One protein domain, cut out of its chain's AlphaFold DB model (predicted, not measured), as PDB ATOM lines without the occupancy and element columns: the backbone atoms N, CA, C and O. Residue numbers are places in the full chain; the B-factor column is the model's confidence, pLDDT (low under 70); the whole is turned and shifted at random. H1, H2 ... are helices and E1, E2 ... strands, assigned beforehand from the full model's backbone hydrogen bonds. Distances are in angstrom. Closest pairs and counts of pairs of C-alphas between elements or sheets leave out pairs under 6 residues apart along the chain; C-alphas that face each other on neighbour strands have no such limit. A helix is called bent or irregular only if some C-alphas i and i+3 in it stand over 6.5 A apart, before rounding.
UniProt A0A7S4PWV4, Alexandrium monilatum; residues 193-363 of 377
ATOM      1  N   ALA A 193     184.865 182.703 197.993       91.56
ATOM      2  CA  ALA A 193     183.871 183.703 197.622       91.56
ATOM      3  C   ALA A 193     184.051 184.173 196.170       91.56
ATOM      4  O   ALA A 193     183.068 184.263 195.434       91.56
ATOM      5  N   ASP A 194     185.292 184.414 195.739       92.88
ATOM      6  CA  ASP A 194     185.593 184.788 194.354       92.88
ATOM      7  C   ASP A 194     185.213 183.675 193.382       92.88
ATOM      8  O   ASP A 194     184.574 183.929 192.363       92.88
ATOM      9  N   THR A 195     185.560 182.432 193.719       93.06
ATOM     10  CA  THR A 195     185.206 181.254 192.926       93.06
ATOM     11  C   THR A 195     183.695 181.114 192.781       93.06
ATOM     12  O   THR A 195     183.202 180.897 191.675       93.06
ATOM     13  N   LYS A 196     182.940 181.295 193.869       94.06
ATOM     14  CA  LYS A 196     181.475 181.256 193.831       94.06
ATOM     15  C   LYS A 196     180.897 182.355 192.939       94.06
ATOM     16  O   LYS A 196     179.941 182.094 192.213       94.06
ATOM     17  N   VAL A 197     181.463 183.563 192.985       93.50
ATOM     18  CA  VAL A 197     181.047 184.661 192.102       93.50
ATOM     19  C   VAL A 197     181.323 184.307 190.646       93.50
ATOM     20  O   VAL A 197     180.404 184.396 189.844       93.50
ATOM     21  N   LEU A 198     182.537 183.863 190.308       94.12
ATOM     22  CA  LEU A 198     182.903 183.547 188.925       94.12
ATOM     23  C   LEU A 198     182.035 182.427 188.334       94.12
ATOM     24  O   LEU A 198     181.535 182.572 187.223       94.12
ATOM     25  N   LEU A 199     181.794 181.351 189.092       95.38
ATOM     26  CA  LEU A 199     180.883 180.280 188.670       95.38
ATOM     27  C   LEU A 199     179.445 180.791 188.489       95.38
ATOM     28  O   LEU A 199     178.767 180.399 187.544       95.38
ATOM     29  N   GLY A 200     178.994 181.701 189.356       95.19
ATOM     30  CA  GLY A 200     177.693 182.352 189.208       95.19
ATOM     31  C   GLY A 200     177.601 183.249 187.970       95.19
ATOM     32  O   GLY A 200     176.554 183.281 187.328       95.19
ATOM     33  N   GLU A 201     178.670 183.960 187.602       94.31
ATOM     34  CA  GLU A 201     178.706 184.744 186.359       94.31
ATOM     35  C   GLU A 201     178.692 183.836 185.122       94.31
ATOM     36  O   GLU A 201     177.922 184.100 184.201       94.31
ATOM     37  N   ALA A 202     179.444 182.730 185.122       95.38
ATOM     38  CA  ALA A 202     179.406 181.746 184.037       95.38
ATOM     39  C   ALA A 202     177.990 181.173 183.834       95.38
ATOM     40  O   ALA A 202     177.485 181.146 182.713       95.38
ATOM     41  N   GLU A 203     177.289 180.815 184.918       95.19
ATOM     42  CA  GLU A 203     175.891 180.364 184.841       95.19
ATOM     43  C   GLU A 203     174.961 181.455 184.278       95.19
ATOM     44  O   GLU A 203     174.022 181.163 183.532       95.19
ATOM     45  N   ARG A 204     175.189 182.728 184.626       94.62
ATOM     46  CA  ARG A 204     174.393 183.852 184.110       94.62
ATOM     47  C   ARG A 204     174.622 184.080 182.623       94.62
ATOM     48  O   ARG A 204     173.642 184.289 181.912       94.62
ATOM     49  N   ILE A 205     175.871 184.022 182.165       95.69
ATOM     50  CA  ILE A 205     176.233 184.129 180.746       95.69
ATOM     51  C   ILE A 205     175.603 182.971 179.959       95.69
ATOM     52  O   ILE A 205     174.956 183.185 178.937       95.69
ATOM     53  N   ALA A 206     175.643 181.754 180.495       96.38
ATOM     54  CA  ALA A 206     175.090 180.580 179.828       96.38
ATOM     55  C   ALA A 206     173.572 180.654 179.540       96.38
ATOM     56  O   ALA A 206     173.062 179.954 178.665       96.38
ATOM     57  N   ARG A 207     172.815 181.511 180.244       93.88
ATOM     58  CA  ARG A 207     171.365 181.711 180.008       93.88
ATOM     59  C   ARG A 207     171.046 182.387 178.676       93.88
ATOM     60  O   ARG A 207     169.887 182.483 178.298       93.88
ATOM     61  N   VAL A 208     172.054 182.956 178.033       91.00
ATOM     62  CA  VAL A 208     171.888 183.938 176.957       91.00
ATOM     63  C   VAL A 208     172.909 183.743 175.833       91.00
ATOM     64  O   VAL A 208     172.784 184.380 174.783       91.00
ATOM     65  N   GLY A 209     173.906 182.876 176.028       94.31
ATOM     66  CA  GLY A 209     174.792 182.382 174.980       94.31
ATOM     67  C   GLY A 209     176.091 181.787 175.509       94.31
ATOM     68  O   GLY A 209     176.231 181.555 176.706       94.31
ATOM     69  N   PHE A 210     177.015 181.546 174.588       94.00
ATOM     70  CA  PHE A 210     178.410 181.206 174.841       94.00
ATOM     71  C   PHE A 210     179.228 182.491 174.960       94.00
ATOM     72  O   PHE A 210     179.055 183.397 174.141       94.00
ATOM     73  N   HIS A 211     180.139 182.562 175.929       94.44
ATOM     74  CA  HIS A 211     181.170 183.598 175.959       94.44
ATOM     75  C   HIS A 211     182.179 183.403 174.821       94.44
ATOM     76  O   HIS A 211     182.657 184.381 174.249       94.44
ATOM     77  N   ASN A 212     182.502 182.146 174.495       89.94
ATOM     78  CA  ASN A 212     183.492 181.717 173.494       89.94
ATOM     79  C   ASN A 212     184.960 182.050 173.802       89.94
ATOM     80  O   ASN A 212     185.845 181.378 173.290       89.94
ATOM     81  N   ASP A 213     185.235 183.028 174.664       88.31
ATOM     82  CA  ASP A 213     186.603 183.343 175.116       88.31
ATOM     83  C   ASP A 213     186.720 183.457 176.647       88.31
ATOM     84  O   ASP A 213     187.333 184.383 177.181       88.31
ATOM     85  N   LEU A 214     186.037 182.579 177.398       91.12
ATOM     86  CA  LEU A 214     186.133 182.612 178.859       91.12
ATOM     87  C   LEU A 214     187.471 182.007 179.294       91.12
ATOM     88  O   LEU A 214     187.626 180.794 179.378       91.12
ATOM     89  N   LYS A 215     188.426 182.876 179.618       88.50
ATOM     90  CA  LYS A 215     189.751 182.525 180.141       88.50
ATOM     91  C   LYS A 215     190.121 183.404 181.323       88.50
ATOM     92  O   LYS A 215     189.559 184.482 181.499       88.50
ATOM     93  N   LEU A 216     191.099 182.972 182.118       88.00
ATOM     94  CA  LEU A 216     191.516 183.713 183.311       88.00
ATOM     95  C   LEU A 216     192.008 185.139 182.990       88.00
ATOM     96  O   LEU A 216     191.831 186.044 183.807       88.00
ATOM     97  N   ASP A 217     192.576 185.358 181.800       87.88
ATOM     98  CA  ASP A 217     192.981 186.688 181.326       87.88
ATOM     99  C   ASP A 217     191.811 187.642 181.085       87.88
ATOM    100  O   ASP A 217     191.952 188.846 181.298       87.88
ATOM    101  N   ASN A 218     190.635 187.098 180.784       92.81
ATOM    102  CA  ASN A 218     189.399 187.847 180.590       92.81
ATOM    103  C   ASN A 218     188.592 187.977 181.893       92.81
ATOM    104  O   ASN A 218     187.383 188.210 181.874       92.81
ATOM    105  N   VAL A 219     189.255 187.841 183.048       94.19
ATOM    106  CA  VAL A 219     188.656 188.090 184.361       94.19
ATOM    107  C   VAL A 219     189.434 189.174 185.100       94.19
ATOM    108  O   VAL A 219     190.589 188.991 185.485       94.19
ATOM    109  N   LEU A 220     188.767 190.302 185.344       95.19
ATOM    110  CA  LEU A 220     189.288 191.462 186.072       95.19
ATOM    111  C   LEU A 220     188.551 191.657 187.404       95.19
ATOM    112  O   LEU A 220     187.744 190.822 187.817       95.19
ATOM    113  N   ARG A 221     188.852 192.742 188.127       93.69
ATOM    114  CA  ARG A 221     188.290 193.024 189.453       93.69
ATOM    115  C   ARG A 221     187.546 194.364 189.488       93.69
ATOM    116  O   ARG A 221     188.075 195.399 189.097       93.69
ATOM    117  N   ARG A 222     186.330 194.353 190.044       91.62
ATOM    118  CA  ARG A 222     185.576 195.543 190.472       91.62
ATOM    119  C   ARG A 222     185.505 195.551 191.989       91.62
ATOM    120  O   ARG A 222     184.789 194.732 192.563       91.62
ATOM    121  N   ALA A 223     186.238 196.449 192.646       87.00
ATOM    122  CA  ALA A 223     186.293 196.511 194.111       87.00
ATOM    123  C   ALA A 223     186.534 195.120 194.741       87.00
ATOM    124  O   ALA A 223     185.796 194.680 195.623       87.00
ATOM    125  N   LYS A 224     187.554 194.407 194.239       86.25
ATOM    126  CA  LYS A 224     187.899 193.012 194.576       86.25
ATOM    127  C   LYS A 224     186.914 191.930 194.123       86.25
ATOM    128  O   LYS A 224     187.243 190.763 194.279       86.25
ATOM    129  N   ARG A 225     185.763 192.232 193.525       90.31
ATOM    130  CA  ARG A 225     184.871 191.207 192.955       90.31
ATOM    131  C   ARG A 225     185.325 190.815 191.540       90.31
ATOM    132  O   ARG A 225     185.573 191.729 190.757       90.31
ATOM    133  N   PRO A 226     185.397 189.520 191.181       93.75
ATOM    134  CA  PRO A 226     185.646 189.094 189.802       93.75
ATOM    135  C   PRO A 226     184.593 189.625 188.822       93.75
ATOM    136  O   PRO A 226     183.401 189.632 189.136       93.75
ATOM    137  N   VAL A 227     185.035 190.052 187.641       94.81
ATOM    138  CA  VAL A 227     184.192 190.500 186.527       94.81
ATOM    139  C   VAL A 227     184.737 189.897 185.240       94.81
ATOM    140  O   VAL A 227     185.916 190.070 184.937       94.81
ATOM    141  N   VAL A 228     183.877 189.193 184.506       95.81
ATOM    142  CA  VAL A 228     184.188 188.665 183.173       95.81
ATOM    143  C   VAL A 228     184.133 189.811 182.164       95.81
ATOM    144  O   VAL A 228     183.265 190.679 182.258       95.81
ATOM    145  N   ILE A 229     185.078 189.848 181.232       94.88
ATOM    146  CA  ILE A 229     185.182 190.860 180.177       94.88
ATOM    147  C   ILE A 229     185.406 190.197 178.815       94.88
ATOM    148  O   ILE A 229     185.591 188.993 178.737       94.88
ATOM    149  N   ASP A 230     185.456 191.018 177.767       92.06
ATOM    150  CA  ASP A 230     185.798 190.612 176.399       92.06
ATOM    151  C   ASP A 230     184.776 189.676 175.732       92.06
ATOM    152  O   ASP A 230     185.036 188.531 175.382       92.06
ATOM    153  N   PHE A 231     183.575 190.215 175.531       93.44
ATOM    154  CA  PHE A 231     182.436 189.502 174.952       93.44
ATOM    155  C   PHE A 231     182.367 189.584 173.417       93.44
ATOM    156  O   PHE A 231     181.312 189.338 172.837       93.44
ATOM    157  N   ASP A 232     183.452 189.935 172.731       89.62
ATOM    158  CA  ASP A 232     183.452 190.128 171.273       89.62
ATOM    159  C   ASP A 232     182.991 188.881 170.506       89.62
ATOM    160  O   ASP A 232     182.342 188.991 169.467       89.62
ATOM    161  N   LEU A 233     183.282 187.690 171.040       88.56
ATOM    162  CA  LEU A 233     182.915 186.410 170.434       88.56
ATOM    163  C   LEU A 233     181.585 185.845 170.945       88.56
ATOM    164  O   LEU A 233     181.215 184.738 170.552       88.56
ATOM    165  N   TRP A 234     180.845 186.578 171.781       92.38
ATOM    166  CA  TRP A 234     179.583 186.092 172.331       92.38
ATOM    167  C   TRP A 234     178.571 185.814 171.216       92.38
ATOM    168  O   TRP A 234     178.204 186.702 170.445       92.38
ATOM    169  N   THR A 235     178.062 184.580 171.172       91.88
ATOM    170  CA  THR A 235     176.870 184.226 170.390       91.88
ATOM    171  C   THR A 235     175.866 183.377 171.195       91.88
ATOM    172  O   THR A 235     176.241 182.748 172.184       91.88
ATOM    173  N   PRO A 236     174.576 183.327 170.812       92.38
ATOM    174  CA  PRO A 236     173.583 182.495 171.500       92.38
ATOM    175  C   PRO A 236     173.744 180.981 171.258       92.38
ATOM    176  O   PRO A 236     173.439 180.189 172.155       92.38
ATOM    177  N   TRP A 237     174.210 180.584 170.070       92.50
ATOM    178  CA  TRP A 237     174.160 179.192 169.595       92.50
ATOM    179  C   TRP A 237     175.465 178.677 168.991       92.50
ATOM    180  O   TRP A 237     175.638 177.470 168.861       92.50
ATOM    181  N   THR A 238     176.387 179.570 168.648       90.00
ATOM    182  CA  THR A 238     177.582 179.236 167.879       90.00
ATOM    183  C   THR A 238     178.807 179.217 168.777       90.00
ATOM    184  O   THR A 238     179.212 180.240 169.343       90.00
ATOM    185  N   VAL A 239     179.446 178.061 168.858       86.44
ATOM    186  CA  VAL A 239     180.780 177.958 169.436       86.44
ATOM    187  C   VAL A 239     181.790 178.486 168.425       86.44
ATOM    188  O   VAL A 239     181.768 178.071 167.265       86.44
ATOM    189  N   LYS A 240     182.670 179.385 168.864       79.56
ATOM    190  CA  LYS A 240     183.735 179.963 168.038       79.56
ATOM    191  C   LYS A 240     185.094 179.562 168.590       79.56
ATOM    192  O   LYS A 240     185.431 179.932 169.709       79.56
ATOM    193  N   VAL A 241     185.868 178.827 167.801       68.94
ATOM    194  CA  VAL A 241     187.206 178.353 168.168       68.94
ATOM    195  C   VAL A 241     188.229 179.015 167.256       68.94
ATOM    196  O   VAL A 241     188.237 178.784 166.048       68.94
ATOM    197  N   ALA A 242     189.103 179.838 167.831       58.62
ATOM    198  CA  ALA A 242     190.232 180.407 167.106       58.62
ATOM    199  C   ALA A 242     191.342 179.352 166.969       58.62
ATOM    200  O   ALA A 242     191.914 178.917 167.969       58.62
ATOM    201  N   VAL A 243     191.666 178.957 165.737       55.00
ATOM    202  CA  VAL A 243     192.719 177.982 165.420       55.00
ATOM    203  C   VAL A 243     193.741 178.664 164.523       55.00
ATOM    204  O   VAL A 243     193.435 178.879 163.365       55.00
ATOM    205  N   THR A 244     194.922 179.005 165.057       51.12
ATOM    206  CA  THR A 244     196.146 179.551 164.399       51.12
ATOM    207  C   THR A 244     195.995 180.565 163.243       51.12
ATOM    208  O   THR A 244     196.571 181.647 163.339       51.12
ATOM    209  N   SER A 245     195.276 180.258 162.164       50.62
ATOM    210  CA  SER A 245     194.971 181.144 161.029       50.62
ATOM    211  C   SER A 245     193.483 181.260 160.653       50.62
ATOM    212  O   SER A 245     193.166 182.061 159.779       50.62
ATOM    213  N   ASP A 246     192.585 180.498 161.279       51.44
ATOM    214  CA  ASP A 246     191.150 180.439 160.983       51.44
ATOM    215  C   ASP A 246     190.288 180.487 162.255       51.44
ATOM    216  O   ASP A 246     190.739 180.212 163.368       51.44
ATOM    217  N   CYS A 247     189.011 180.835 162.089       65.44
ATOM    218  CA  CYS A 247     187.997 180.719 163.134       65.44
ATOM    219  C   CYS A 247     187.019 179.612 162.742       65.44
ATOM    220  O   CYS A 247     186.252 179.767 161.790       65.44
ATOM    221  N   LEU A 248     187.041 178.497 163.473       69.81
ATOM    222  CA  LEU A 248     186.057 177.435 163.315       69.81
ATOM    223  C   LEU A 248     184.788 177.826 164.065       69.81
ATOM    224  O   LEU A 248     184.811 178.066 165.274       69.81
ATOM    225  N   GLU A 249     183.679 177.891 163.341       79.19
ATOM    226  CA  GLU A 249     182.365 178.171 163.905       79.19
ATOM    227  C   GLU A 249     181.490 176.921 163.815       79.19
ATOM    228  O   GLU A 249     181.314 176.338 162.744       79.19
ATOM    229  N   HIS A 250     180.933 176.514 164.951       81.38
ATOM    230  CA  HIS A 250     180.013 175.388 165.039       81.38
ATOM    231  C   HIS A 250     178.681 175.872 165.596       81.38
ATOM    232  O   HIS A 250     178.606 176.295 166.750       81.38
ATOM    233  N   ASP A 251     177.638 175.820 164.773       87.81
ATOM    234  CA  ASP A 251     176.277 176.116 165.206       87.81
ATOM    235  C   ASP A 251     175.674 174.901 165.921       87.81
ATOM    236  O   ASP A 251     175.597 173.803 165.368       87.81
ATOM    237  N   PHE A 252     175.266 175.107 167.169       89.12
ATOM    238  CA  PHE A 252     174.642 174.099 168.013       89.12
ATOM    239  C   PHE A 252     173.130 174.294 168.161       89.12
ATOM    240  O   PHE A 252     172.516 173.573 168.949       89.12
ATOM    241  N   GLN A 253     172.508 175.234 167.440       93.12
ATOM    242  CA  GLN A 253     171.075 175.502 167.569       93.12
ATOM    243  C   GLN A 253     170.240 174.238 167.330       93.12
ATOM    244  O   GLN A 253     169.466 173.850 168.204       93.12
ATOM    245  N   GLU A 254     170.455 173.545 166.208       90.56
ATOM    246  CA  GLU A 254     169.704 172.328 165.862       90.56
ATOM    247  C   GLU A 254     169.886 171.201 166.889       90.56
ATOM    248  O   GLU A 254     168.975 170.400 167.102       90.56
ATOM    249  N   LEU A 255     171.045 171.148 167.555       88.19
ATOM    250  CA  LEU A 255     171.319 170.150 168.585       88.19
ATOM    251  C   LEU A 255     170.663 170.506 169.923       88.19
ATOM    252  O   LEU A 255     170.119 169.628 170.585       88.19
ATOM    253  N   LEU A 256     170.756 171.769 170.349       91.44
ATOM    254  CA  LEU A 256     170.423 172.201 171.710       91.44
ATOM    255  C   LEU A 256     168.974 172.656 171.865       91.44
ATOM    256  O   LEU A 256     168.379 172.412 172.913       91.44
ATOM    257  N   GLU A 257     168.406 173.313 170.853       92.88
ATOM    258  CA  GLU A 257     167.043 173.848 170.908       92.88
ATOM    259  C   GLU A 257     165.999 172.750 171.211       92.88
ATOM    260  O   GLU A 257     165.200 172.943 172.134       92.88
ATOM    261  N   PRO A 258     166.046 171.550 170.589       94.06
ATOM    262  CA  PRO A 258     165.114 170.463 170.907       94.06
ATOM    263  C   PRO A 258     165.267 169.882 172.322       94.06
ATOM    264  O   PRO A 258     164.323 169.293 172.846       94.06
ATOM    265  N   GLN A 259     166.437 170.039 172.952       92.75
ATOM    266  CA  GLN A 259     166.721 169.523 174.302       92.75
ATOM    267  C   GLN A 259     166.200 170.458 175.409       92.75
ATOM    268  O   GLN A 259     166.231 170.116 176.594       92.75
ATOM    269  N   GLY A 260     165.710 171.641 175.027       93.50
ATOM    270  CA  GLY A 260     165.170 172.652 175.922       93.50
ATOM    271  C   GLY A 260     166.235 173.521 176.598       93.50
ATOM    272  O   GLY A 260     167.414 173.177 176.702       93.50
ATOM    273  N   GLU A 261     165.793 174.667 177.121       93.81
ATOM    274  CA  GLU A 261     166.686 175.721 177.625       93.81
ATOM    275  C   GLU A 261     167.602 175.259 178.768       93.81
ATOM    276  O   GLU A 261     168.720 175.747 178.908       93.81
ATOM    277  N   SER A 262     167.180 174.285 179.582       94.75
ATOM    278  CA  SER A 262     168.037 173.756 180.651       94.75
ATOM    279  C   SER A 262     169.272 173.036 180.102       94.75
ATOM    280  O   SER A 262     170.360 173.204 180.656       94.75
ATOM    281  N   ALA A 263     169.118 172.243 179.037       93.56
ATOM    282  CA  ALA A 263     170.225 171.534 178.403       93.56
ATOM    283  C   ALA A 263     171.098 172.500 177.594       93.56
ATOM    284  O   ALA A 263     172.320 172.462 177.725       93.56
ATOM    285  N   ALA A 264     170.481 173.428 176.851       95.06
ATOM    286  CA  ALA A 264     171.192 174.481 176.127       95.06
ATOM    287  C   ALA A 264     172.061 175.334 177.066       95.06
ATOM    288  O   ALA A 264     173.262 175.486 176.836       95.06
ATOM    289  N   ARG A 265     171.490 175.821 178.178       96.31
ATOM    290  CA  ARG A 265     172.230 176.546 179.221       96.31
ATOM    291  C   ARG A 265     173.341 175.691 179.820       96.31
ATOM    292  O   ARG A 265     174.457 176.173 179.972       96.31
ATOM    293  N   GLY A 266     173.048 174.438 180.168       96.56
ATOM    294  CA  GLY A 266     174.051 173.531 180.724       96.56
ATOM    295  C   GLY A 266     175.247 173.367 179.788       96.56
ATOM    296  O   GLY A 266     176.385 173.446 180.240       96.56
ATOM    297  N   PHE A 267     175.000 173.200 178.486       95.38
ATOM    298  CA  PHE A 267     176.057 173.023 177.493       95.38
ATOM    299  C   PHE A 267     176.875 174.297 177.256       95.38
ATOM    300  O   PHE A 267     178.099 174.215 177.189       95.38
ATOM    301  N   ARG A 268     176.233 175.471 177.211       96.00
ATOM    302  CA  ARG A 268     176.937 176.766 177.151       96.00
ATOM    303  C   ARG A 268     177.876 176.953 178.342       96.00
ATOM    304  O   ARG A 268     179.054 177.240 178.158       96.00
ATOM    305  N   GLU A 269     177.378 176.701 179.554       97.00
ATOM    306  CA  GLU A 269     178.187 176.776 180.775       97.00
ATOM    307  C   GLU A 269     179.332 175.756 180.758       97.00
ATOM    308  O   GLU A 269     180.456 176.075 181.138       97.00
ATOM    309  N   TYR A 270     179.055 174.529 180.307       94.50
ATOM    310  CA  TYR A 270     180.054 173.470 180.201       94.50
ATOM    311  C   TYR A 270     181.192 173.871 179.264       94.50
ATOM    312  O   TYR A 270     182.352 173.741 179.643       94.50
ATOM    313  N   TYR A 271     180.863 174.404 178.086       91.50
ATOM    314  CA  TYR A 271     181.846 174.860 177.112       91.50
ATOM    315  C   TYR A 271     182.737 175.976 177.675       91.50
ATOM    316  O   TYR A 271     183.961 175.838 177.692       91.50
ATOM    317  N   ASP A 272     182.137 177.047 178.200       93.19
ATOM    318  CA  ASP A 272     182.894 178.200 178.696       93.19
ATOM    319  C   ASP A 272     183.758 177.835 179.918       93.19
ATOM    320  O   ASP A 272     184.903 178.273 180.032       93.19
ATOM    321  N   LEU A 273     183.258 176.991 180.829       93.50
ATOM    322  CA  LEU A 273     184.051 176.510 181.966       93.50
ATOM    323  C   LEU A 273     185.152 175.533 181.546       93.50
ATOM    324  O   LEU A 273     186.196 175.483 182.200       93.50
ATOM    325  N   PHE A 274     184.935 174.760 180.480       88.75
ATOM    326  CA  PHE A 274     185.955 173.883 179.926       88.75
ATOM    327  C   PHE A 274     187.098 174.733 179.366       88.75
ATOM    328  O   PHE A 274     188.238 174.544 179.787       88.75
ATOM    329  N   ALA A 275     186.792 175.739 178.541       84.44
ATOM    330  CA  ALA A 275     187.774 176.702 178.040       84.44
ATOM    331  C   ALA A 275     188.514 177.419 179.184       84.44
ATOM    332  O   ALA A 275     189.746 177.470 179.192       84.44
ATOM    333  N   LEU A 276     187.786 177.871 180.214       88.19
ATOM    334  CA  LEU A 276     188.386 178.499 181.389       88.19
ATOM    335  C   LEU A 276     189.385 177.564 182.061       88.19
ATOM    336  O   LEU A 276     190.497 177.992 182.370       88.19
ATOM    337  N   SER A 277     188.997 176.303 182.278       86.31
ATOM    338  CA  SER A 277     189.812 175.323 182.996       86.31
ATOM    339  C   SER A 277     191.193 175.137 182.376       86.31
ATOM    340  O   SER A 277     192.160 175.089 183.130       86.31
ATOM    341  N   LEU A 278     191.301 175.191 181.042       78.94
ATOM    342  CA  LEU A 278     192.562 175.061 180.301       78.94
ATOM    343  C   LEU A 278     193.568 176.180 180.621       78.94
ATOM    344  O   LEU A 278     194.775 176.000 180.470       78.94
ATOM    345  N   THR A 279     193.087 177.322 181.117       79.75
ATOM    346  CA  THR A 279     193.922 178.475 181.498       79.75
ATOM    347  C   THR A 279     194.245 178.532 182.993       79.75
ATOM    348  O   THR A 279     194.886 179.475 183.459       79.75
ATOM    349  N   LEU A 280     193.811 177.532 183.769       80.75
ATOM    350  CA  LEU A 280     194.028 177.471 185.212       80.75
ATOM    351  C   LEU A 280     195.208 176.563 185.586       80.75
ATOM    352  O   LEU A 280     195.459 175.513 184.992       80.75
ATOM    353  N   LEU A 281     195.904 176.948 186.654       77.88
ATOM    354  CA  LEU A 281     196.831 176.076 187.376       77.88
ATOM    355  C   LEU A 281     196.066 175.259 188.429       77.88
ATOM    356  O   LEU A 281     195.016 175.707 188.902       77.88
ATOM    357  N   ASP A 282     196.595 174.094 188.836       75.06
ATOM    358  CA  ASP A 282     195.985 173.343 189.943       75.06
ATOM    359  C   ASP A 282     195.934 174.215 191.205       75.06
ATOM    360  O   ASP A 282     196.912 174.835 191.623       75.06
ATOM    361  N   GLY A 283     194.750 174.272 191.800       78.81
ATOM    362  CA  GLY A 283     194.436 175.144 192.914       78.81
ATOM    363  C   GLY A 283     192.942 175.146 193.239       78.81
ATOM    364  O   GLY A 283     192.151 174.449 192.595       78.81
ATOM    365  N   PRO A 284     192.518 175.937 194.241       85.19
ATOM    366  CA  PRO A 284     191.128 175.961 194.701       85.19
ATOM    367  C   PRO A 284     190.118 176.313 193.601       85.19
ATOM    368  O   PRO A 284     189.061 175.683 193.507       85.19
ATOM    369  N   LEU A 285     190.460 177.283 192.742       88.56
ATOM    370  CA  LEU A 285     189.614 177.682 191.619       88.56
ATOM    371  C   LEU A 285     189.469 176.539 190.608       88.56
ATOM    372  O   LEU A 285     188.344 176.147 190.306       88.56
ATOM    373  N   TYR A 286     190.587 175.968 190.152       87.38
ATOM    374  CA  TYR A 286     190.589 174.851 189.206       87.38
ATOM    375  C   TYR A 286     189.757 173.669 189.704       87.38
ATOM    376  O   TYR A 286     188.867 173.197 189.002       87.38
ATOM    377  N   ARG A 287     189.959 173.241 190.954       86.75
ATOM    378  CA  ARG A 287     189.220 172.109 191.541       86.75
ATOM    379  C   ARG A 287     187.718 172.375 191.635       86.75
ATOM    380  O   ARG A 287     186.915 171.462 191.449       86.75
ATOM    381  N   SER A 288     187.329 173.620 191.896       91.25
ATOM    382  CA  SER A 288     185.919 174.019 191.939       91.25
ATOM    383  C   SER A 288     185.288 174.049 190.546       91.25
ATOM    384  O   SER A 288     184.177 173.548 190.374       91.25
ATOM    385  N   VAL A 289     186.010 174.575 189.551       91.88
ATOM    386  CA  VAL A 289     185.605 174.540 188.137       91.88
ATOM    387  C   VAL A 289     185.470 173.093 187.666       91.88
ATOM    388  O   VAL A 289     184.432 172.726 187.126       91.88
ATOM    389  N   LEU A 290     186.442 172.232 187.967       89.00
ATOM    390  CA  LEU A 290     186.406 170.812 187.621       89.00
ATOM    391  C   LEU A 290     185.205 170.093 188.246       89.00
ATOM    392  O   LEU A 290     184.506 169.347 187.564       89.00
ATOM    393  N   LYS A 291     184.915 170.340 189.528       90.12
ATOM    394  CA  LYS A 291     183.727 169.780 190.188       90.12
ATOM    395  C   LYS A 291     182.437 170.212 189.485       90.12
ATOM    396  O   LYS A 291     181.510 169.412 189.353       90.12
ATOM    397  N   ARG A 292     182.366 171.466 189.023       94.50
ATOM    398  CA  ARG A 292     181.221 171.961 188.251       94.50
ATOM    399  C   ARG A 292     181.144 171.302 186.874       94.50
ATOM    400  O   ARG A 292     180.059 170.862 186.502       94.50
ATOM    401  N   LEU A 293     182.269 171.159 186.175       92.62
ATOM    402  CA  LEU A 293     182.351 170.458 184.892       92.62
ATOM    403  C   LEU A 293     181.888 169.004 184.996       92.62
ATOM    404  O   LEU A 293     181.121 168.569 184.149       92.62
ATOM    405  N   GLN A 294     182.263 168.275 186.050       90.94
ATOM    406  CA  GLN A 294     181.780 166.905 186.281       90.94
ATOM    407  C   GLN A 294     180.256 166.851 186.444       90.94
ATOM    408  O   GLN A 294     179.596 165.996 185.862       90.94
ATOM    409  N   ALA A 295     179.678 167.783 187.209       93.31
ATOM    410  CA  ALA A 295     178.231 167.846 187.396       93.31
ATOM    411  C   ALA A 295     177.490 168.193 186.092       93.31
ATOM    412  O   ALA A 295     176.456 167.597 185.791       93.31
ATOM    413  N   LEU A 296     178.021 169.146 185.317       95.00
ATOM    414  CA  LEU A 296     177.487 169.512 184.003       95.00
ATOM    415  C   LEU A 296     177.611 168.351 183.018       95.00
ATOM    416  O   LEU A 296     176.648 168.041 182.328       95.00
ATOM    417  N   TRP A 297     178.745 167.654 183.015       92.38
ATOM    418  CA  TRP A 297     178.960 166.476 182.188       92.38
ATOM    419  C   TRP A 297     177.860 165.438 182.402       92.38
ATOM    420  O   TRP A 297     177.197 165.036 181.452       92.38
ATOM    421  N   THR A 298     177.627 165.025 183.652       91.56
ATOM    422  CA  THR A 298     176.602 164.020 183.971       91.56
ATOM    423  C   THR A 298     175.206 164.470 183.543       91.56
ATOM    424  O   THR A 298     174.420 163.660 183.063       91.56
ATOM    425  N   MET A 299     174.894 165.763 183.683       94.25
ATOM    426  CA  MET A 299     173.625 166.332 183.219       94.25
ATOM    427  C   MET A 299     173.485 166.275 181.689       94.25
ATOM    428  O   MET A 299     172.390 166.040 181.182       94.25
ATOM    429  N   LEU A 300     174.576 166.511 180.961       94.50
ATOM    430  CA  LEU A 300     174.585 166.692 179.508       94.50
ATOM    431  C   LEU A 300     174.868 165.412 178.725       94.50
ATOM    432  O   LEU A 300     174.639 165.391 177.515       94.50
ATOM    433  N   GLU A 301     175.356 164.359 179.384       92.06
ATOM    434  CA  GLU A 301     175.836 163.144 178.728       92.06
ATOM    435  C   GLU A 301     174.799 162.563 177.761       92.06
ATOM    436  O   GLU A 301     175.080 162.407 176.576       92.06
ATOM    437  N   ALA A 302     173.597 162.271 178.256       91.88
ATOM    438  CA  ALA A 302     172.527 161.697 177.450       91.88
ATOM    439  C   ALA A 302     171.882 162.690 176.460       91.88
ATOM    440  O   ALA A 302     171.742 162.316 175.298       91.88
ATOM    441  N   PRO A 303     171.484 163.919 176.858       92.38
ATOM    442  CA  PRO A 303     170.751 164.812 175.955       92.38
ATOM    443  C   PRO A 303     171.621 165.535 174.921       92.38
ATOM    444  O   PRO A 303     171.094 165.975 173.906       92.38
ATOM    445  N   VAL A 304     172.929 165.702 175.160       90.12
ATOM    446  CA  VAL A 304     173.782 166.547 174.304       90.12
ATOM    447  C   VAL A 304     175.068 165.845 173.882       90.12
ATOM    448  O   VAL A 304     175.330 165.733 172.687       90.12
ATOM    449  N   LEU A 305     175.874 165.350 174.827       88.62
ATOM    450  CA  LEU A 305     177.231 164.885 174.511       88.62
ATOM    451  C   LEU A 305     177.241 163.575 173.705       88.62
ATOM    452  O   LEU A 305     178.041 163.438 172.782       88.62
ATOM    453  N   ARG A 306     176.349 162.621 174.013       87.50
ATOM    454  CA  ARG A 306     176.180 161.389 173.223       87.50
ATOM    455  C   ARG A 306     175.625 161.675 171.821       87.50
ATOM    456  O   ARG A 306     176.284 161.256 170.873       87.50
ATOM    457  N   PRO A 307     174.524 162.434 171.650       87.12
ATOM    458  CA  PRO A 307     174.066 162.855 170.326       87.12
ATOM    459  C   PRO A 307     175.140 163.579 169.508       87.12
ATOM    460  O   PRO A 307     175.283 163.318 168.316       87.12
ATOM    461  N   LEU A 308     175.939 164.445 170.144       82.88
ATOM    462  CA  LEU A 308     177.069 165.105 169.491       82.88
ATOM    463  C   LEU A 308     178.106 164.087 168.996       82.88
ATOM    464  O   LEU A 308     178.523 164.148 167.842       82.88
ATOM    465  N   ALA A 309     178.500 163.131 169.841       79.81
ATOM    466  CA  ALA A 309     179.436 162.076 169.458       79.81
ATOM    467  C   ALA A 309     178.896 161.222 168.291       79.81
ATOM    468  O   ALA A 309     179.617 160.928 167.336       79.81
ATOM    469  N   GLU A 310     177.615 160.859 168.330       79.94
ATOM    470  CA  GLU A 310     176.954 160.087 167.275       79.94
ATOM    471  C   GLU A 310     176.893 160.854 165.946       79.94
ATOM    472  O   GLU A 310     177.184 160.279 164.896       79.94
ATOM    473  N   ALA A 311     176.581 162.155 165.986       74.94
ATOM    474  CA  ALA A 311     176.477 163.010 164.805       74.94
ATOM    475  C   ALA A 311     177.830 163.268 164.120       74.94
ATOM    476  O   ALA A 311     177.900 163.361 162.892       74.94
ATOM    477  N   LEU A 312     178.916 163.371 164.893       67.88
ATOM    478  CA  LEU A 312     180.263 163.516 164.337       67.88
ATOM    479  C   LEU A 312     180.721 162.215 163.649       67.88
ATOM    480  O   LEU A 312     181.388 162.259 162.616       67.88
ATOM    481  N   GLY A 313     180.314 161.053 164.165       58.72
ATOM    482  CA  GLY A 313     180.759 159.750 163.677       58.72
ATOM    483  C   GLY A 313     182.213 159.428 164.075       58.72
ATOM    484  O   GLY A 313     182.998 160.319 164.408       58.72
ATOM    485  N   PRO A 314     182.621 158.145 164.046       55.09
ATOM    486  CA  PRO A 314     183.887 157.689 164.631       55.09
ATOM    487  C   PRO A 314     185.141 158.228 163.928       55.09
ATOM    488  O   PRO A 314     186.177 158.365 164.566       55.09
ATOM    489  N   THR A 315     185.062 158.551 162.635       52.50
ATOM    490  CA  THR A 315     186.174 159.126 161.861       52.50
ATOM    491  C   THR A 315     186.327 160.624 162.090       52.50
ATOM    492  O   THR A 315     187.448 161.066 162.322       52.50
ATOM    493  N   LYS A 316     185.233 161.405 162.127       52.03
ATOM    494  CA  LYS A 316     185.359 162.833 162.448       52.03
ATOM    495  C   LYS A 316     185.633 163.065 163.924       52.03
ATOM    496  O   LYS A 316     186.303 164.021 164.223       52.03
ATOM    497  N   ILE A 317     185.244 162.196 164.857       50.00
ATOM    498  CA  ILE A 317     185.670 162.321 166.270       50.00
ATOM    499  C   ILE A 317     187.205 162.379 166.428       50.00
ATOM    500  O   ILE A 317     187.697 163.001 167.367       50.00
ATOM    501  N   LEU A 318     187.951 161.750 165.509       46.06
ATOM    502  CA  LEU A 318     189.418 161.781 165.462       46.06
ATOM    503  C   LEU A 318     189.976 163.003 164.709       46.06
ATOM    504  O   LEU A 318     191.128 163.365 164.928       46.06
ATOM    505  N   GLU A 319     189.174 163.612 163.830       43.19
ATOM    506  CA  GLU A 319     189.514 164.786 163.015       43.19
ATOM    507  C   GLU A 319     188.901 166.089 163.534       43.19
ATOM    508  O   GLU A 319     189.258 167.134 163.015       43.19
ATOM    509  N   VAL A 320     187.969 166.038 164.496       44.59
ATOM    510  CA  VAL A 320     187.256 167.168 165.102       44.59
ATOM    511  C   VAL A 320     188.139 167.660 166.229       44.59
ATOM    512  O   VAL A 320     188.099 167.126 167.346       44.59
ATOM    513  N   PRO A 321     188.958 168.677 165.956       44.41
ATOM    514  CA  PRO A 321     189.717 169.319 166.980       44.41
ATOM    515  C   PRO A 321     188.734 170.351 167.530       44.41
ATOM    516  O   PRO A 321     188.635 171.464 167.024       44.41
ATOM    517  N   PHE A 322     188.047 170.044 168.627       47.84
ATOM    518  CA  PHE A 322     187.810 171.129 169.581       47.84
ATOM    519  C   PHE A 322     189.170 171.460 170.227       47.84
ATOM    520  O   PHE A 322     189.352 171.311 171.427       47.84
ATOM    521  N   GLU A 323     190.167 171.804 169.400       42.94
ATOM    522  CA  GLU A 323     191.460 172.318 169.815       42.94
ATOM    523  C   GLU A 323     191.203 173.700 170.373       42.94
ATOM    524  O   GLU A 323     191.085 174.666 169.627       42.94
ATOM    525  N   VAL A 324     191.123 173.807 171.693       42.94
ATOM    526  CA  VAL A 324     191.441 175.080 172.326       42.94
ATOM    527  C   VAL A 324     192.863 174.965 172.847       42.94
ATOM    528  O   VAL A 324     193.158 174.270 173.815       42.94
ATOM    529  N   LEU A 325     193.740 175.604 172.080       47.00
ATOM    530  CA  LEU A 325     195.188 175.598 172.161       47.00
ATOM    531  C   LEU A 325     195.709 176.492 173.305       47.00
ATOM    532  O   LEU A 325     195.291 177.635 173.466       47.00
ATOM    533  N   VAL A 326     196.752 175.965 173.958       43.41
ATOM    534  CA  VAL A 326     197.868 176.649 174.646       43.41
ATOM    535  C   VAL A 326     197.640 177.085 176.100       43.41
ATOM    536  O   VAL A 326     197.110 178.152 176.404       43.41
ATOM    537  N   ARG A 327     198.258 176.315 177.010       42.38
ATOM    538  CA  ARG A 327     198.817 176.844 178.264       42.38
ATOM    539  C   ARG A 327     199.789 177.967 177.904       42.38
ATOM    540  O   ARG A 327     200.753 177.711 177.187       42.38
ATOM    541  N   VAL A 328     199.610 179.177 178.429       38.41
ATOM    542  CA  VAL A 328     200.707 180.157 178.486       38.41
ATOM    543  C   VAL A 328     201.345 180.073 179.884       38.41
ATOM    544  O   VAL A 328     200.614 180.220 180.864       38.41
ATOM    545  N   PRO A 329     202.671 179.834 180.014       42.56
ATOM    546  CA  PRO A 329     203.664 179.725 178.946       42.56
ATOM    547  C   PRO A 329     203.902 178.272 178.466       42.56
ATOM    548  O   PRO A 329     204.480 177.461 179.177       42.56
ATOM    549  N   LEU A 330     203.507 178.016 177.214       46.16
ATOM    550  CA  LEU A 330     204.044 177.076 176.219       46.16
ATOM    551  C   LEU A 330     204.093 175.567 176.537       46.16
ATOM    552  O   LEU A 330     205.164 174.975 176.507       46.16
ATOM    553  N   GLN A 331     202.924 174.929 176.643       48.84
ATOM    554  CA  GLN A 331     202.714 173.559 176.138       48.84
ATOM    555  C   GLN A 331     201.359 173.522 175.417       48.84
ATOM    556  O   GLN A 331     200.322 173.886 175.982       48.84
ATOM    557  N   GLY A 332     201.367 173.175 174.129       49.62
ATOM    558  CA  GLY A 332     200.147 173.012 173.343       49.62
ATOM    559  C   GLY A 332     199.450 171.728 173.770       49.62
ATOM    560  O   GLY A 332     199.946 170.640 173.491       49.62
ATOM    561  N   VAL A 333     198.325 171.853 174.472       52.53
ATOM    562  CA  VAL A 333     197.506 170.705 174.859       52.53
ATOM    563  C   VAL A 333     196.218 170.745 174.051       52.53
ATOM    564  O   VAL A 333     195.435 171.683 174.173       52.53
ATOM    565  N   THR A 334     196.001 169.707 173.250       55.19
ATOM    566  CA  THR A 334     194.742 169.487 172.538       55.19
ATOM    567  C   THR A 334     193.854 168.579 173.378       55.19
ATOM    568  O   THR A 334     194.130 167.385 173.509       55.19
ATOM    569  N   VAL A 335     192.778 169.130 173.946       62.41
ATOM    570  CA  VAL A 335     191.806 168.352 174.726       62.41
ATOM    571  C   VAL A 335     190.446 168.373 174.053       62.41
ATOM    572  O   VAL A 335     189.913 169.427 173.732       62.41
ATOM    573  N   ASN A 336     189.862 167.190 173.872       70.38
ATOM    574  CA  ASN A 336     188.520 167.061 173.327       70.38
ATOM    575  C   ASN A 336     187.485 167.474 174.387       70.38
ATOM    576  O   ASN A 336     187.544 167.020 175.531       70.38
ATOM    577  N   LEU A 337     186.489 168.271 173.996       76.31
ATOM    578  CA  LEU A 337     185.369 168.651 174.860       76.31
ATOM    579  C   LEU A 337     184.565 167.436 175.371       76.31
ATOM    580  O   LEU A 337     183.828 167.560 176.344       76.31
ATOM    581  N   LEU A 338     184.711 166.273 174.725       77.75
ATOM    582  CA  LEU A 338     184.159 164.967 175.090       77.75
ATOM    583  C   LEU A 338     185.118 164.098 175.949       77.75
ATOM    584  O   LEU A 338     184.854 162.905 176.161       77.75
ATOM    585  N   ASP A 339     186.216 164.675 176.439       77.62
ATOM    586  CA  ASP A 339     187.235 164.005 177.248       77.62
ATOM    587  C   ASP A 339     187.600 164.819 178.502       77.62
ATOM    588  O   ASP A 339     188.660 165.447 178.600       77.62
ATOM    589  N   LEU A 340     186.724 164.795 179.514       77.06
ATOM    590  CA  LEU A 340     187.002 165.478 180.782       77.06
ATOM    591  C   LEU A 340     188.198 164.854 181.531       77.06
ATOM    592  O   LEU A 340     188.858 165.527 182.325       77.06
ATOM    593  N   ARG A 341     188.508 163.581 181.261       76.88
ATOM    594  CA  ARG A 341     189.679 162.888 181.809       76.88
ATOM    595  C   ARG A 341     190.981 163.431 181.220       76.88
ATOM    596  O   ARG A 341     191.907 163.710 181.984       76.88
ATOM    597  N   GLY A 342     191.044 163.594 179.901       69.69
ATOM    598  CA  GLY A 342     192.166 164.210 179.190       69.69
ATOM    599  C   GLY A 342     192.412 165.648 179.642       69.69
ATOM    600  O   GLY A 342     193.563 166.043 179.821       69.69
ATOM    601  N   ASN A 343     191.338 166.385 179.952       71.25
ATOM    602  CA  ASN A 343     191.446 167.723 180.533       71.25
ATOM    603  C   ASN A 343     192.228 167.685 181.856       71.25
ATOM    604  O   ASN A 343     193.263 168.325 181.972       71.25
ATOM    605  N   LEU A 344     191.827 166.855 182.829       71.00
ATOM    606  CA  LEU A 344     192.558 166.748 184.102       71.00
ATOM    607  C   LEU A 344     194.015 166.299 183.926       71.00
ATOM    608  O   LEU A 344     194.898 166.796 184.626       71.00
ATOM    609  N   PHE A 345     194.274 165.373 183.001       65.81
ATOM    610  CA  PHE A 345     195.633 164.912 182.726       65.81
ATOM    611  C   PHE A 345     196.557 166.059 182.293       65.81
ATOM    612  O   PHE A 345     197.683 166.134 182.777       65.81
ATOM    613  N   ALA A 346     196.056 166.995 181.482       62.03
ATOM    614  CA  ALA A 346     196.799 168.175 181.039       62.03
ATOM    615  C   ALA A 346     197.234 169.120 182.180       62.03
ATOM    616  O   ALA A 346     198.135 169.938 182.002       62.03
ATOM    617  N   HIS A 347     196.615 169.017 183.361       62.62
ATOM    618  CA  HIS A 347     196.934 169.854 184.520       62.62
ATOM    619  C   HIS A 347     197.863 169.180 185.539       62.62
ATOM    620  O   HIS A 347     198.227 169.817 186.531       62.62
ATOM    621  N   LEU A 348     198.277 167.929 185.315       59.88
ATOM    622  CA  LEU A 348     199.250 167.263 186.180       59.88
ATOM    623  C   LEU A 348     200.648 167.894 186.005       59.88
ATOM    624  O   LEU A 348     201.001 168.287 184.894       59.88
ATOM    625  N   PRO A 349     201.458 168.018 187.074       56.47
ATOM    626  CA  PRO A 349     202.822 168.528 186.962       56.47
ATOM    627  C   PRO A 349     203.683 167.651 186.045       56.47
ATOM    628  O   PRO A 349     203.593 166.417 186.102       56.47
ATOM    629  N   ASP A 350     204.567 168.281 185.268       47.97
ATOM    630  CA  ASP A 350     205.602 167.577 184.510       47.97
ATOM    631  C   ASP A 350     206.391 166.652 185.451       47.97
ATOM    632  O   ASP A 350     206.928 167.077 186.475       47.97
ATOM    633  N   GLY A 351     206.422 165.355 185.130       46.00
ATOM    634  CA  GLY A 351     207.095 164.329 185.937       46.00
ATOM    635  C   GLY A 351     206.194 163.487 186.852       46.00
ATOM    636  O   GLY A 351     206.679 162.509 187.418       46.00
ATOM    637  N   CYS A 352     204.889 163.772 186.957       42.97
ATOM    638  CA  CYS A 352     203.949 162.909 187.695       42.97
ATOM    639  C   CYS A 352     203.467 161.669 186.916       42.97
ATOM    640  O   CYS A 352     202.835 160.798 187.511       42.97
ATOM    641  N   ALA A 353     203.783 161.542 185.624       44.00
ATOM    642  CA  ALA A 353     203.475 160.343 184.841       44.00
ATOM    643  C   ALA A 353     204.664 159.904 183.965       44.00
ATOM    644  O   ALA A 353     204.634 160.069 182.743       44.00
ATOM    645  N   PRO A 354     205.713 159.295 184.548       39.53
ATOM    646  CA  PRO A 354     206.743 158.621 183.773       39.53
ATOM    647  C   PRO A 354     206.169 157.292 183.253       39.53
ATOM    648  O   PRO A 354     206.427 156.262 183.862       39.53
ATOM    649  N   SER A 355     205.297 157.318 182.226       44.19
ATOM    650  CA  SER A 355     204.852 156.159 181.392       44.19
ATOM    651  C   SER A 355     203.489 156.319 180.687       44.19
ATOM    652  O   SER A 355     203.014 155.361 180.083       44.19
ATOM    653  N   GLY A 356     202.811 157.472 180.742       46.88
ATOM    654  CA  GLY A 356     201.446 157.566 180.189       46.88
ATOM    655  C   GLY A 356     200.391 156.809 181.015       46.88
ATOM    656  O   GLY A 356     199.272 156.587 180.554       46.88
ATOM    657  N   VAL A 357     200.726 156.427 182.253       48.56
ATOM    658  CA  VAL A 357     199.764 155.893 183.222       48.56
ATOM    659  C   VAL A 357     199.020 157.064 183.858       48.56
ATOM    660  O   VAL A 357     199.594 157.876 184.581       48.56
ATOM    661  N   LEU A 358     197.726 157.151 183.566       54.62
ATOM    662  CA  LEU A 358     196.812 158.095 184.203       54.62
ATOM    663  C   LEU A 358     196.741 157.801 185.710       54.62
ATOM    664  O   LEU A 358     196.559 156.639 186.077       54.62
ATOM    665  N   PRO A 359     196.840 158.813 186.593       57.81
ATOM    666  CA  PRO A 359     196.602 158.606 188.016       57.81
ATOM    667  C   PRO A 359     195.246 157.928 188.235       57.81
ATOM    668  O   PRO A 359     194.266 158.301 187.590       57.81
ATOM    669  N   ALA A 360     195.159 156.976 189.167       60.28
ATOM    670  CA  ALA A 360     193.913 156.254 189.463       60.28
ATOM    671  C   ALA A 360     192.739 157.198 189.809       60.28
ATOM    672  O   ALA A 360     191.580 156.889 189.549       60.28
ATOM    673  N   ALA A 361     193.034 158.392 190.334       58.34
ATOM    674  CA  ALA A 361     192.043 159.441 190.575       58.34
ATOM    675  C   ALA A 361     191.380 159.967 189.281       58.34
ATOM    676  O   ALA A 361     190.217 160.361 189.307       58.34
ATOM    677  N   CYS A 362     192.083 159.939 188.145       63.62
ATOM    678  CA  CYS A 362     191.565 160.364 186.844       63.62
ATOM    679  C   CYS A 362     190.683 159.293 186.182       63.62
ATOM    680  O   CYS A 362     189.904 159.616 185.291       63.62
ATOM    681  N   GLU A 363     190.784 158.023 186.593       66.69
ATOM    682  CA  GLU A 363     189.955 156.932 186.051       66.69
ATOM    683  C   GLU A 363     188.479 157.052 186.431       66.69
ATOM    684  O   GLU A 363     187.625 156.487 185.754       66.69
TER     685      GLU A 363
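AT A GLANCE: This is residues 193 to 363 of the 377 residues of a protein of Alexandrium monilatum (UniProt A0A7S4PWV4). Two crossing helices, H3 and the long H4, make the core; H1 packs on them from one side, with the small hairpin E1 and E2 over H1, while a second hairpin, E3 and E4, lies separate from the first. A long winding stretch after H4, residues 320 to 339, leads to the short helix H5, close to H3 and H4, and from there a loop of residues 347 to 359 leads to the short last helix H6, which touches H5. The printed part has 171 residues with six named helices and four named strands, in the order H1 E1 E2 E3 E4 H2 H3 H4 H5 H6; each two-stranded sheet is antiparallel, and the class is mostly helix. The whole is compact, with a radius of gyration of the C-alphas of 15.9 A, and spans 49 by 45 by 34 A.

IN THESE COORDINATES: Find C-alpha 193 at (183.871, 183.703, 197.622); from there H1, residues 193 to 206, runs 20.1 A. Next come E1, residues 219 to 222, and E2, residues 225 to 228, then E3, residues 238 to 243, 15.4 A long, and E4, residues 246 to 251, 16.1 A long. H2 is residues 253 to 259, and only just irregular: C-alphas 255 and 258 are 6.6 A apart. H3 begins at C-alpha 261, (166.686, 175.721, 177.625), and runs 26.0 A to residue 278. H4, residues 284 to 319, measures 33.6 A; it is irregular, with C-alphas 311 and 314 9.1 A apart, and has a kink of 92 degrees near residue 313. H5 is residues 340 to 346, and H6, residues 360 to 363, ends at C-alpha 363, (189.955, 156.932, 186.051).

HOW THE PARTS SIT: Start at the hub, H3 and H4: they touch, closest at the C-alphas of Tyr 270 and Leu 293, 6.0 A, and are only just about perpendicular at 73 degrees. H1 touches H3 with its residues 202 to 206 alone, closest at the C-alphas of Ala 206 and Arg 265, 5.0 A, at a steep tilt of 50 degrees, opposite ways. H2 touches H4, closest at the C-alphas of Gln 259 and Pro 303, 6.4 A. The closest C-alphas of H1 and E2 are those of Leu 198 and Pro 226, 6.2 A. In the hairpin E1 and E2, N 220 and O 227 are within hydrogen-bond range at 2.9 A; in the hairpin E3 and E4, N 241 and O 248 are at 2.8 A. H5 touches H6, closest at the C-alphas of Arg 341 and Cys 362, 5.9 A, and is close to but not clearly touching H4. Every O i to N i+4 pair is within hydrogen-bond range in H1, H3 and H5; H4 has 23 of 32, H2 has 1 of 3 beside 2 of 4 O i to N i+3 pairs, and H6 is too short for such a pair.

THE WHOLE: The two C-alphas farthest apart, those of Ala 223 and Thr 315, are 49.4 A apart. The printed part has no cut; the links H1 to E1, H4 to H5 and H5 to H6 are long. Look for pLDDT under 70 at residues 241 to 248, 312 to 335, 342 and 345 to 363; the mean of the printed part is 78.3.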